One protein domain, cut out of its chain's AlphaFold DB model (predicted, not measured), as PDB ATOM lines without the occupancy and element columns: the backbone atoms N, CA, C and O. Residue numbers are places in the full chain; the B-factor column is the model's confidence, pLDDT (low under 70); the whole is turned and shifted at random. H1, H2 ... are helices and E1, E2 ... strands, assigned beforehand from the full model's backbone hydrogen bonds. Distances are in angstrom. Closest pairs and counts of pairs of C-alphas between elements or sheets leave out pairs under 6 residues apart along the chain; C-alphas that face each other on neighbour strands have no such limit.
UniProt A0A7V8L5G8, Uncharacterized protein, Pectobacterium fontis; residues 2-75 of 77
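This is residues 2 to 75 of the 77 residues of an uncharacterized protein of Pectobacterium fontis (UniProt A0A7V8L5G8). What does the model look like? It is a loose open bracket: one long helix, H1, runs along one edge with residues 2 to 14 sticking out free, the small hairpin E1 and E2 sits in the middle, and a second small hairpin, E3 and E4, lies at the opposite edge. What is it made of? The printed part has 74 residues with one named helix and then four named strands in two antiparallel two-strand sheets, E1 - E2 and E3 - E4; the class is mixed, helices and strands, with 33 residues, under half, in named elements. How spread out is it? It is loose, with a radius of gyration of the C-alphas of 14.5 A, and only just flat, spanning 39 by 38 by 21 A.

What comes first? H1, residues 2 to 22, has every O i to N i+4 pair within hydrogen-bond range. How do the next strands pair? E1, residues 35 to 37, and E2, residues 53 to 55, form an antiparallel hairpin at 165 degrees, with C-alphas 35 and 55 facing each other at 4.4 A and N 36 and O 54 within hydrogen-bond range at 2.8 A. And the last two? E3, residues 58 to 60, and E4, residues 68 to 70, form an antiparallel hairpin at 166 degrees, with N 59 and O 69 within hydrogen-bond range at 2.9 A. Which stay apart? H1 is apart from E2, E3 and E4, while E2 and E3 meet only through their link.

Where does H1 run? It goes 30.6 A from C-alpha 2 at (114.165, 80.438, 139.120) to C-alpha 22 at (143.875, 73.101, 139.602). How long are the strands? E1 measures 6.8 A, E2 6.1 A, E3 6.3 A and E4 6.6 A, the last ending at C-alpha 70 (124.833, 63.514, 160.204).

How far does it reach? The two C-alphas farthest apart, those of Lys 2 and Asn 49, are 39.4 A apart, and the printed part has no cut. Which links are long? Those from H1 to E1 and from E1 to E2 are long, with 12 and 15 residues. Where is confidence low? The mean pLDDT of the printed part is 75.8, and residues 2 to 4, 39 to 51, 61 to 63 and 72 to 75 are under 70.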
ATOM      1  N   LYS A   2     113.430  81.248 140.128       60.34
ATOM      2  CA  LYS A   2     114.165  80.438 139.120       60.34
ATOM      3  C   LYS A   2     115.542  80.991 138.699       60.34
ATOM      4  O   LYS A   2     116.521  80.264 138.760       60.34
ATOM      5  N   LYS A   3     115.639  82.293 138.405       64.31
ATOM      6  CA  LYS A   3     116.898  82.943 137.988       64.31
ATOM      7  C   LYS A   3     118.028  82.841 139.027       64.31
ATOM      8  O   LYS A   3     119.185  82.688 138.660       64.31
ATOM      9  N   ASN A   4     117.690  82.873 140.319       68.88
ATOM     10  CA  ASN A   4     118.682  82.750 141.393       68.88
ATOM     11  C   ASN A   4     119.230  81.319 141.478       68.88
ATOM     12  O   ASN A   4     120.401  81.139 141.786       68.88
ATOM     13  N   PHE A   5     118.401  80.312 141.176       75.75
ATOM     14  CA  PHE A   5     118.849  78.921 141.112       75.75
ATOM     15  C   PHE A   5     119.743  78.670 139.898       75.75
ATOM     16  O   PHE A   5     120.763  78.012 140.043       75.75
ATOM     17  N   GLU A   6     119.414  79.226 138.732       79.88
ATOM     18  CA  GLU A   6     120.251  79.108 137.526       79.88
ATOM     19  C   GLU A   6     121.637  79.731 137.736       79.88
ATOM     20  O   GLU A   6     122.651  79.105 137.443       79.88
ATOM     21  N   GLN A   7     121.691  80.933 138.316       82.00
ATOM     22  CA  GLN A   7     122.954  81.598 138.647       82.00
ATOM     23  C   GLN A   7     123.752  80.829 139.704       82.00
ATOM     24  O   GLN A   7     124.974  80.745 139.608       82.00
ATOM     25  N   PHE A   8     123.069  80.243 140.689       82.00
ATOM     26  CA  PHE A   8     123.714  79.406 141.692       82.00
ATOM     27  C   PHE A   8     124.300  78.131 141.076       82.00
ATOM     28  O   PHE A   8     125.451  77.812 141.341       82.00
ATOM     29  N   GLN A   9     123.563  77.440 140.202       85.62
ATOM     30  CA  GLN A   9     124.074  76.259 139.501       85.62
ATOM     31  C   GLN A   9     125.268  76.601 138.607       85.62
ATOM     32  O   GLN A   9     126.269  75.897 138.644       85.62
ATOM     33  N   MET A  10     125.216  77.719 137.875       89.19
ATOM     34  CA  MET A  10     126.371  78.196 137.104       89.19
ATOM     35  C   MET A  10     127.600  78.420 137.991       89.19
ATOM     36  O   MET A  10     128.695  78.007 137.620       89.19
ATOM     37  N   PHE A  11     127.417  79.033 139.163       86.12
ATOM     38  CA  PHE A  11     128.498  79.229 140.124       86.12
ATOM     39  C   PHE A  11     129.077  77.894 140.612       86.12
ATOM     40  O   PHE A  11     130.292  77.727 140.589       86.12
ATOM     41  N   ILE A  12     128.234  76.929 140.999       87.81
ATOM     42  CA  ILE A  12     128.691  75.600 141.434       87.81
ATOM     43  C   ILE A  12     129.493  74.906 140.326       87.81
ATOM     44  O   ILE A  12     130.597  74.432 140.588       87.81
ATOM     45  N   THR A  13     129.003  74.924 139.085       91.38
ATOM     46  CA  THR A  13     129.712  74.352 137.930       91.38
ATOM     47  C   THR A  13     131.069  75.017 137.689       91.38
ATOM     48  O   THR A  13     132.049  74.335 137.381       91.38
ATOM     49  N   GLU A  14     131.155  76.344 137.837       92.50
ATOM     50  CA  GLU A  14     132.418  77.081 137.720       92.50
ATOM     51  C   GLU A  14     133.421  76.637 138.796       92.50
ATOM     52  O   GLU A  14     134.577  76.355 138.479       92.50
ATOM     53  N   GLN A  15     132.974  76.509 140.050       87.81
ATOM     54  CA  GLN A  15     133.835  76.063 141.148       87.81
ATOM     55  C   GLN A  15     134.315  74.618 140.955       87.81
ATOM     56  O   GLN A  15     135.503  74.350 141.136       87.81
ATOM     57  N   GLN A  16     133.428  73.713 140.524       90.06
ATOM     58  CA  GLN A  16     133.781  72.323 140.224       90.06
ATOM     59  C   GLN A  16     134.822  72.247 139.104       90.06
ATOM     60  O   GLN A  16     135.846  71.585 139.241       90.06
ATOM     61  N   THR A  17     134.612  72.995 138.019       91.69
ATOM     62  CA  THR A  17     135.558  73.040 136.893       91.69
ATOM     63  C   THR A  17     136.934  73.531 137.339       91.69
ATOM     64  O   THR A  17     137.957  72.964 136.954       91.69
ATOM     65  N   TRP A  18     136.978  74.576 138.169       89.38
ATOM     66  CA  TRP A  18     138.239  75.105 138.675       89.38
ATOM     67  C   TRP A  18     138.963  74.095 139.573       89.38
ATOM     68  O   TRP A  18     140.177  73.926 139.435       89.38
ATOM     69  N   PHE A  19     138.229  73.407 140.451       85.88
ATOM     70  CA  PHE A  19     138.767  72.354 141.308       85.88
ATOM     71  C   PHE A  19     139.419  71.235 140.487       85.88
ATOM     72  O   PHE A  19     140.584  70.914 140.728       85.88
ATOM     73  N   GLU A  20     138.722  70.713 139.476       87.62
ATOM     74  CA  GLU A  20     139.237  69.643 138.611       87.62
ATOM     75  C   GLU A  20     140.520  70.058 137.877       87.62
ATOM     76  O   GLU A  20     141.467  69.284 137.748       87.62
ATOM     77  N   GLN A  21     140.593  71.313 137.435       88.75
ATOM     78  CA  GLN A  21     141.740  71.818 136.678       88.75
ATOM     79  C   GLN A  21     142.975  72.119 137.537       88.75
ATOM     80  O   GLN A  21     144.095  72.047 137.029       88.75
ATOM     81  N   HIS A  22     142.794  72.502 138.805       83.25
ATOM     82  CA  HIS A  22     143.875  73.101 139.602       83.25
ATOM     83  C   HIS A  22     144.192  72.360 140.898       83.25
ATOM     84  O   HIS A  22     145.305  72.497 141.405       83.25
ATOM     85  N   LEU A  23     143.232  71.620 141.454       77.88
ATOM     86  CA  LEU A  23     143.379  70.957 142.746       77.88
ATOM     87  C   LEU A  23     143.335  69.436 142.629       77.88
ATOM     88  O   LEU A  23     144.171  68.802 143.263       77.88
ATOM     89  N   ALA A  24     142.443  68.862 141.815       81.88
ATOM     90  CA  ALA A  24     142.158  67.422 141.808       81.88
ATOM     91  C   ALA A  24     143.405  66.525 141.711       81.88
ATOM     92  O   ALA A  24     143.511  65.545 142.437       81.88
ATOM     93  N   THR A  25     144.400  66.887 140.894       77.94
ATOM     94  CA  THR A  25     145.646  66.109 140.744       77.94
ATOM     95  C   THR A  25     146.445  65.957 142.045       77.94
ATOM     96  O   THR A  25     147.074  64.925 142.263       77.94
ATOM     97  N   ASP A  26     146.429  66.978 142.906       73.38
ATOM     98  CA  ASP A  26     147.165  67.021 144.179       73.38
ATOM     99  C   ASP A  26     146.227  66.878 145.396       73.38
ATOM    100  O   ASP A  26     146.672  66.961 146.547       73.38
ATOM    101  N   PHE A  27     144.926  66.705 145.160       73.81
ATOM    102  CA  PHE A  27     143.904  66.614 146.190       73.81
ATOM    103  C   PHE A  27     143.496  65.152 146.370       73.81
ATOM    104  O   PHE A  27     143.171  64.457 145.418       73.81
ATOM    105  N   ALA A  28     143.524  64.663 147.609       73.00
ATOM    106  CA  ALA A  28     143.281  63.247 147.903       73.00
ATOM    107  C   ALA A  28     141.801  62.822 147.788       73.00
ATOM    108  O   ALA A  28     141.487  61.661 148.038       73.00
ATOM    109  N   HIS A  29     140.912  63.760 147.458       78.50
ATOM    110  CA  HIS A  29     139.461  63.615 147.505       78.50
ATOM    111  C   HIS A  29     138.820  64.050 146.188       78.50
ATOM    112  O   HIS A  29     139.381  64.866 145.457       78.50
ATOM    113  N   SER A  30     137.643  63.513 145.889       84.81
ATOM    114  CA  SER A  30     136.841  63.962 144.751       84.81
ATOM    115  C   SER A  30     135.998  65.188 145.115       84.81
ATOM    116  O   SER A  30     135.765  65.464 146.295       84.81
ATOM    117  N   TRP A  31     135.512  65.919 144.109       85.06
ATOM    118  CA  TRP A  31     134.552  67.006 144.331       85.06
ATOM    119  C   TRP A  31     133.293  66.528 145.075       85.06
ATOM    120  O   TRP A  31     132.756  67.244 145.918       85.06
ATOM    121  N   ASP A  32     132.853  65.303 144.792       85.31
ATOM    122  CA  ASP A  32     131.633  64.717 145.352       85.31
ATOM    123  C   ASP A  32     131.853  64.064 146.727       85.31
ATOM    124  O   ASP A  32     130.904  63.570 147.341       85.31
ATOM    125  N   ASP A  33     133.087  64.061 147.243       86.06
ATOM    126  CA  ASP A  33     133.365  63.520 148.569       86.06
ATOM    127  C   ASP A  33     132.695  64.382 149.639       86.06
ATOM    128  O   ASP A  33     132.855  65.603 149.696       86.06
ATOM    129  N   SER A  34     132.007  63.729 150.569       83.19
ATOM    130  CA  SER A  34     131.321  64.410 151.664       83.19
ATOM    131  C   SER A  34     132.263  64.944 152.751       83.19
ATOM    132  O   SER A  34     131.843  65.690 153.639       83.19
ATOM    133  N   ALA A  35     133.554  64.617 152.667       83.06
ATOM    134  CA  ALA A  35     134.594  65.122 153.547       83.06
ATOM    135  C   ALA A  35     135.874  65.429 152.765       83.06
ATOM    136  O   ALA A  35     136.370  64.603 152.005       83.06
ATOM    137  N   TRP A  36     136.431  66.615 152.989       81.12
ATOM    138  CA  TRP A  36     137.605  67.128 152.293       81.12
ATOM    139  C   TRP A  36     138.724  67.424 153.290       81.12
ATOM    140  O   TRP A  36     138.545  68.200 154.231       81.12
ATOM    141  N   ALA A  37     139.913  66.863 153.077       76.19
ATOM    142  CA  ALA A  37     141.100  67.238 153.840       76.19
ATOM    143  C   ALA A  37     141.629  68.615 153.391       76.19
ATOM    144  O   ALA A  37     141.907  68.834 152.214       76.19
ATOM    145  N   CYS A  38     141.821  69.553 154.324       72.19
ATOM    146  CA  CYS A  38     142.418  70.854 154.011       72.19
ATOM    147  C   CYS A  38     143.911  70.689 153.692       72.19
ATOM    148  O   CYS A  38     144.736  70.504 154.593       72.19
ATOM    149  N   GLY A  39     144.261  70.790 152.410       66.44
ATOM    150  CA  GLY A  39     145.633  70.701 151.923       66.44
ATOM    151  C   GLY A  39     146.488  71.928 152.259       66.44
ATOM    152  O   GLY A  39     145.999  72.998 152.631       66.44
ATOM    153  N   THR A  40     147.804  71.784 152.092       65.94
ATOM    154  CA  THR A  40     148.763  72.901 152.187       65.94
ATOM    155  C   THR A  40     148.703  73.828 150.968       65.94
ATOM    156  O   THR A  40     149.049  75.010 151.073       65.94
ATOM    157  N   LYS A  41     148.234  73.307 149.825       64.31
ATOM    158  CA  LYS A  41     147.901  74.050 148.605       64.31
ATOM    159  C   LYS A  41     146.389  74.305 148.568       64.31
ATOM    160  O   LYS A  41     145.609  73.375 148.721       64.31
ATOM    161  N   GLY A  42     145.990  75.562 148.388       63.03
ATOM    162  CA  GLY A  42     144.588  75.985 148.365       63.03
ATOM    163  C   GLY A  42     144.437  77.476 148.672       63.03
ATOM    164  O   GLY A  42     145.392  78.129 149.106       63.03
ATOM    165  N   SER A  43     143.241  78.021 148.459       64.06
ATOM    166  CA  SER A  43     142.889  79.404 148.796       64.06
ATOM    167  C   SER A  43     141.871  79.443 149.944       64.06
ATOM    168  O   SER A  43     141.016  78.567 150.081       64.06
ATOM    169  N   GLY A  44     141.982  80.458 150.807       69.00
ATOM    170  CA  GLY A  44     141.041  80.690 151.908       69.00
ATOM    171  C   GLY A  44     140.848  79.475 152.825       69.00
ATOM    172  O   GLY A  44     141.809  78.958 153.385       69.00
ATOM    173  N   TRP A  45     139.594  79.040 152.961       63.34
ATOM    174  CA  TRP A  45     139.131  77.917 153.786       63.34
ATOM    175  C   TRP A  45     139.677  76.535 153.389       63.34
ATOM    176  O   TRP A  45     139.745  75.653 154.240       63.34
ATOM    177  N   LEU A  46     140.120  76.352 152.139       65.12
ATOM    178  CA  LEU A  46     140.762  75.108 151.692       65.12
ATOM    179  C   LEU A  46     142.233  75.025 152.121       65.12
ATOM    180  O   LEU A  46     142.811  73.940 152.149       65.12
ATOM    181  N   ARG A  47     142.845  76.166 152.468       63.56
ATOM    182  CA  ARG A  47     144.240  76.238 152.897       63.56
ATOM    183  C   ARG A  47     144.342  75.931 154.386       63.56
ATOM    184  O   ARG A  47     144.009  76.760 155.230       63.56
ATOM    185  N   GLY A  48     144.867  74.756 154.704       67.12
ATOM    186  CA  GLY A  48     145.105  74.318 156.072       67.12
ATOM    187  C   GLY A  48     146.482  73.695 156.260       67.12
ATOM    188  O   GLY A  48     147.351  73.704 155.393       67.12
ATOM    189  N   ASN A  49     146.684  73.148 157.448       64.81
ATOM    190  CA  ASN A  49     147.895  72.464 157.882       64.81
ATOM    191  C   ASN A  49     147.773  70.932 157.751       64.81
ATOM    192  O   ASN A  49     148.446  70.200 158.475       64.81
ATOM    193  N   GLY A  50     146.895  70.433 156.868       63.84
ATOM    194  CA  GLY A  50     146.695  68.997 156.614       63.84
ATOM    195  C   GLY A  50     145.972  68.230 157.724       63.84
ATOM    196  O   GLY A  50     145.699  67.047 157.570       63.84
ATOM    197  N   LYS A  51     145.681  68.880 158.858       67.62
ATOM    198  CA  LYS A  51     145.044  68.264 160.036       67.62
ATOM    199  C   LYS A  51     143.550  68.544 160.151       67.62
ATOM    200  O   LYS A  51     142.873  67.880 160.927       67.62
ATOM    201  N   ASN A  52     143.060  69.542 159.423       72.31
ATOM    202  CA  ASN A  52     141.657  69.926 159.451       72.31
ATOM    203  C   ASN A  52     140.943  69.285 158.264       72.31
ATOM    204  O   ASN A  52     141.483  69.265 157.158       72.31
ATOM    205  N   SER A  53     139.734  68.797 158.505       77.12
ATOM    206  CA  SER A  53     138.820  68.320 157.475       77.12
ATOM    207  C   SER A  53     137.589  69.216 157.439       77.12
ATOM    208  O   SER A  53     137.037  69.552 158.489       77.12
ATOM    209  N   LEU A  54     137.146  69.570 156.242       79.06
ATOM    210  CA  LEU A  54     135.817  70.111 156.003       79.06
ATOM    211  C   LEU A  54     134.875  68.922 155.836       79.06
ATOM    212  O   LEU A  54     135.153  68.037 155.035       79.06
ATOM    213  N   ARG A  55     133.802  68.874 156.622       80.25
ATOM    214  CA  ARG A  55     132.780  67.829 156.530       80.25
ATOM    215  C   ARG A  55     131.471  68.472 156.109       80.25
ATOM    216  O   ARG A  55     131.052  69.462 156.705       80.25
ATOM    217  N   PHE A  56     130.893  67.939 155.044       80.88
ATOM    218  CA  PHE A  56     129.628  68.375 154.458       80.88
ATOM    219  C   PHE A  56     128.491  67.413 154.818       80.88
ATOM    220  O   PHE A  56     127.329  67.807 154.802       80.88
ATOM    221  N   ASP A  57     128.834  66.187 155.212       82.19
ATOM    222  CA  ASP A  57     127.932  65.158 155.729       82.19
ATOM    223  C   ASP A  57     127.606  65.303 157.214       82.19
ATOM    224  O   ASP A  57     126.764  64.564 157.720       82.19
ATOM    225  N   GLU A  58     128.249  66.208 157.951       82.38
ATOM    226  CA  GLU A  58     127.903  66.437 159.351       82.38
ATOM    227  C   GLU A  58     127.983  67.898 159.777       82.38
ATOM    228  O   GLU A  58     128.842  68.665 159.346       82.38
ATOM    229  N   ILE A  59     127.129  68.247 160.734       78.94
ATOM    230  CA  ILE A  59     127.273  69.460 161.529       78.94
ATOM    231  C   ILE A  59     127.896  69.065 162.860       78.94
ATOM    232  O   ILE A  59     127.342  68.257 163.610       78.94
ATOM    233  N   SER A  60     129.030  69.682 163.179       71.44
ATOM    234  CA  SER A  60     129.640  69.601 164.501       71.44
ATOM    235  C   SER A  60     129.981  70.993 165.028       71.44
ATOM    236  O   SER A  60     130.261  71.921 164.268       71.44
ATOM    237  N   ARG A  61     129.949  71.151 166.357       63.00
ATOM    238  CA  ARG A  61     130.380  72.372 167.070       63.00
ATOM    239  C   ARG A  61     129.645  73.658 166.667       63.00
ATOM    240  O   ARG A  61     130.235  74.739 166.676       63.00
ATOM    241  N   PHE A  62     128.349  73.572 166.375       68.94
ATOM    242  CA  PHE A  62     127.520  74.764 166.224       68.94
ATOM    243  C   PHE A  62     127.021  75.234 167.595       68.94
ATOM    244  O   PHE A  62     126.507  74.449 168.390       68.94
ATOM    245  N   LYS A  63     127.187  76.522 167.913       69.50
ATOM    246  CA  LYS A  63     126.792  77.060 169.223       69.50
ATOM    247  C   LYS A  63     125.278  76.904 169.409       69.50
ATOM    248  O   LYS A  63     124.507  77.504 168.669       69.50
ATOM    249  N   GLY A  64     124.873  76.125 170.412       76.88
ATOM    250  CA  GLY A  64     123.465  75.808 170.683       76.88
ATOM    251  C   GLY A  64     122.972  74.489 170.080       76.88
ATOM    252  O   GLY A  64     121.803  74.165 170.258       76.88
ATOM    253  N   ILE A  65     123.836  73.724 169.407       72.44
ATOM    254  CA  ILE A  65     123.547  72.365 168.937       72.44
ATOM    255  C   ILE A  65     124.602  71.435 169.544       72.44
ATOM    256  O   ILE A  65     125.795  71.560 169.258       72.44
ATOM    257  N   GLU A  66     124.172  70.545 170.438       73.31
ATOM    258  CA  GLU A  66     125.059  69.594 171.107       73.31
ATOM    259  C   GLU A  66     125.288  68.343 170.257       73.31
ATOM    260  O   GLU A  66     124.345  67.706 169.802       73.31
ATOM    261  N   GLY A  67     126.554  67.943 170.130       72.19
ATOM    262  CA  GLY A  67     126.937  66.683 169.500       72.19
ATOM    263  C   GLY A  67     127.289  66.793 168.017       72.19
ATOM    264  O   GLY A  67     127.662  67.856 167.513       72.19
ATOM    265  N   PHE A  68     127.247  65.637 167.357       73.50
ATOM    266  CA  PHE A  68     127.513  65.457 165.934       73.50
ATOM    267  C   PHE A  68     126.217  65.017 165.266       73.50
ATOM    268  O   PHE A  68     125.614  64.026 165.682       73.50
ATOM    269  N   HIS A  69     125.789  65.750 164.243       77.69
ATOM    270  CA  HIS A  69     124.577  65.434 163.498       77.69
ATOM    271  C   HIS A  69     124.921  65.150 162.045       77.69
ATOM    272  O   HIS A  69     125.375  66.044 161.335       77.69
ATOM    273  N   THR A  70     124.682  63.916 161.606       78.06
ATOM    274  CA  THR A  70     124.833  63.514 160.204       78.06
ATOM    275  C   THR A  70     123.725  64.137 159.354       78.06
ATOM    276  O   THR A  70     122.546  64.014 159.685       78.06
ATOM    277  N   ILE A  71     124.103  64.794 158.261       73.38
ATOM    278  CA  ILE A  71     123.220  65.462 157.301       73.38
ATOM    279  C   ILE A  71     122.824  64.512 156.164       73.38
ATOM    280  O   ILE A  71     121.680  64.574 155.716       73.38
ATOM    281  N   ASP A  72     123.710  63.600 155.743       66.12
ATOM    282  CA  ASP A  72     123.495  62.731 154.569       66.12
ATOM    283  C   ASP A  72     122.153  61.988 154.613       66.12
ATOM    284  O   ASP A  72     121.406  61.970 153.637       66.12
ATOM    285  N   ASN A  73     121.770  61.464 155.780       58.81
ATOM    286  CA  ASN A  73     120.519  60.717 155.943       58.81
ATOM    287  C   ASN A  73     119.244  61.547 155.705       58.81
ATOM    288  O   ASN A  73     118.189  60.967 155.469       58.81
ATOM    289  N   ALA A  74     119.304  62.880 155.786       56.25
ATOM    290  CA  ALA A  74     118.133  63.745 155.628       56.25
ATOM    291  C   ALA A  74     117.850  64.139 154.164       56.25
ATOM    292  O   ALA A  74     116.781  64.685 153.885       56.25
ATOM    293  N   TYR A  75     118.783  63.873 153.242       53.19
ATOM    294  CA  TYR A  75     118.691  64.299 151.839       53.19
ATOM    295  C   TYR A  75     118.950  63.182 150.816       53.19
ATOM    296  O   TYR A  75     118.917  63.454 149.616       53.19
TER     297      TYR A  75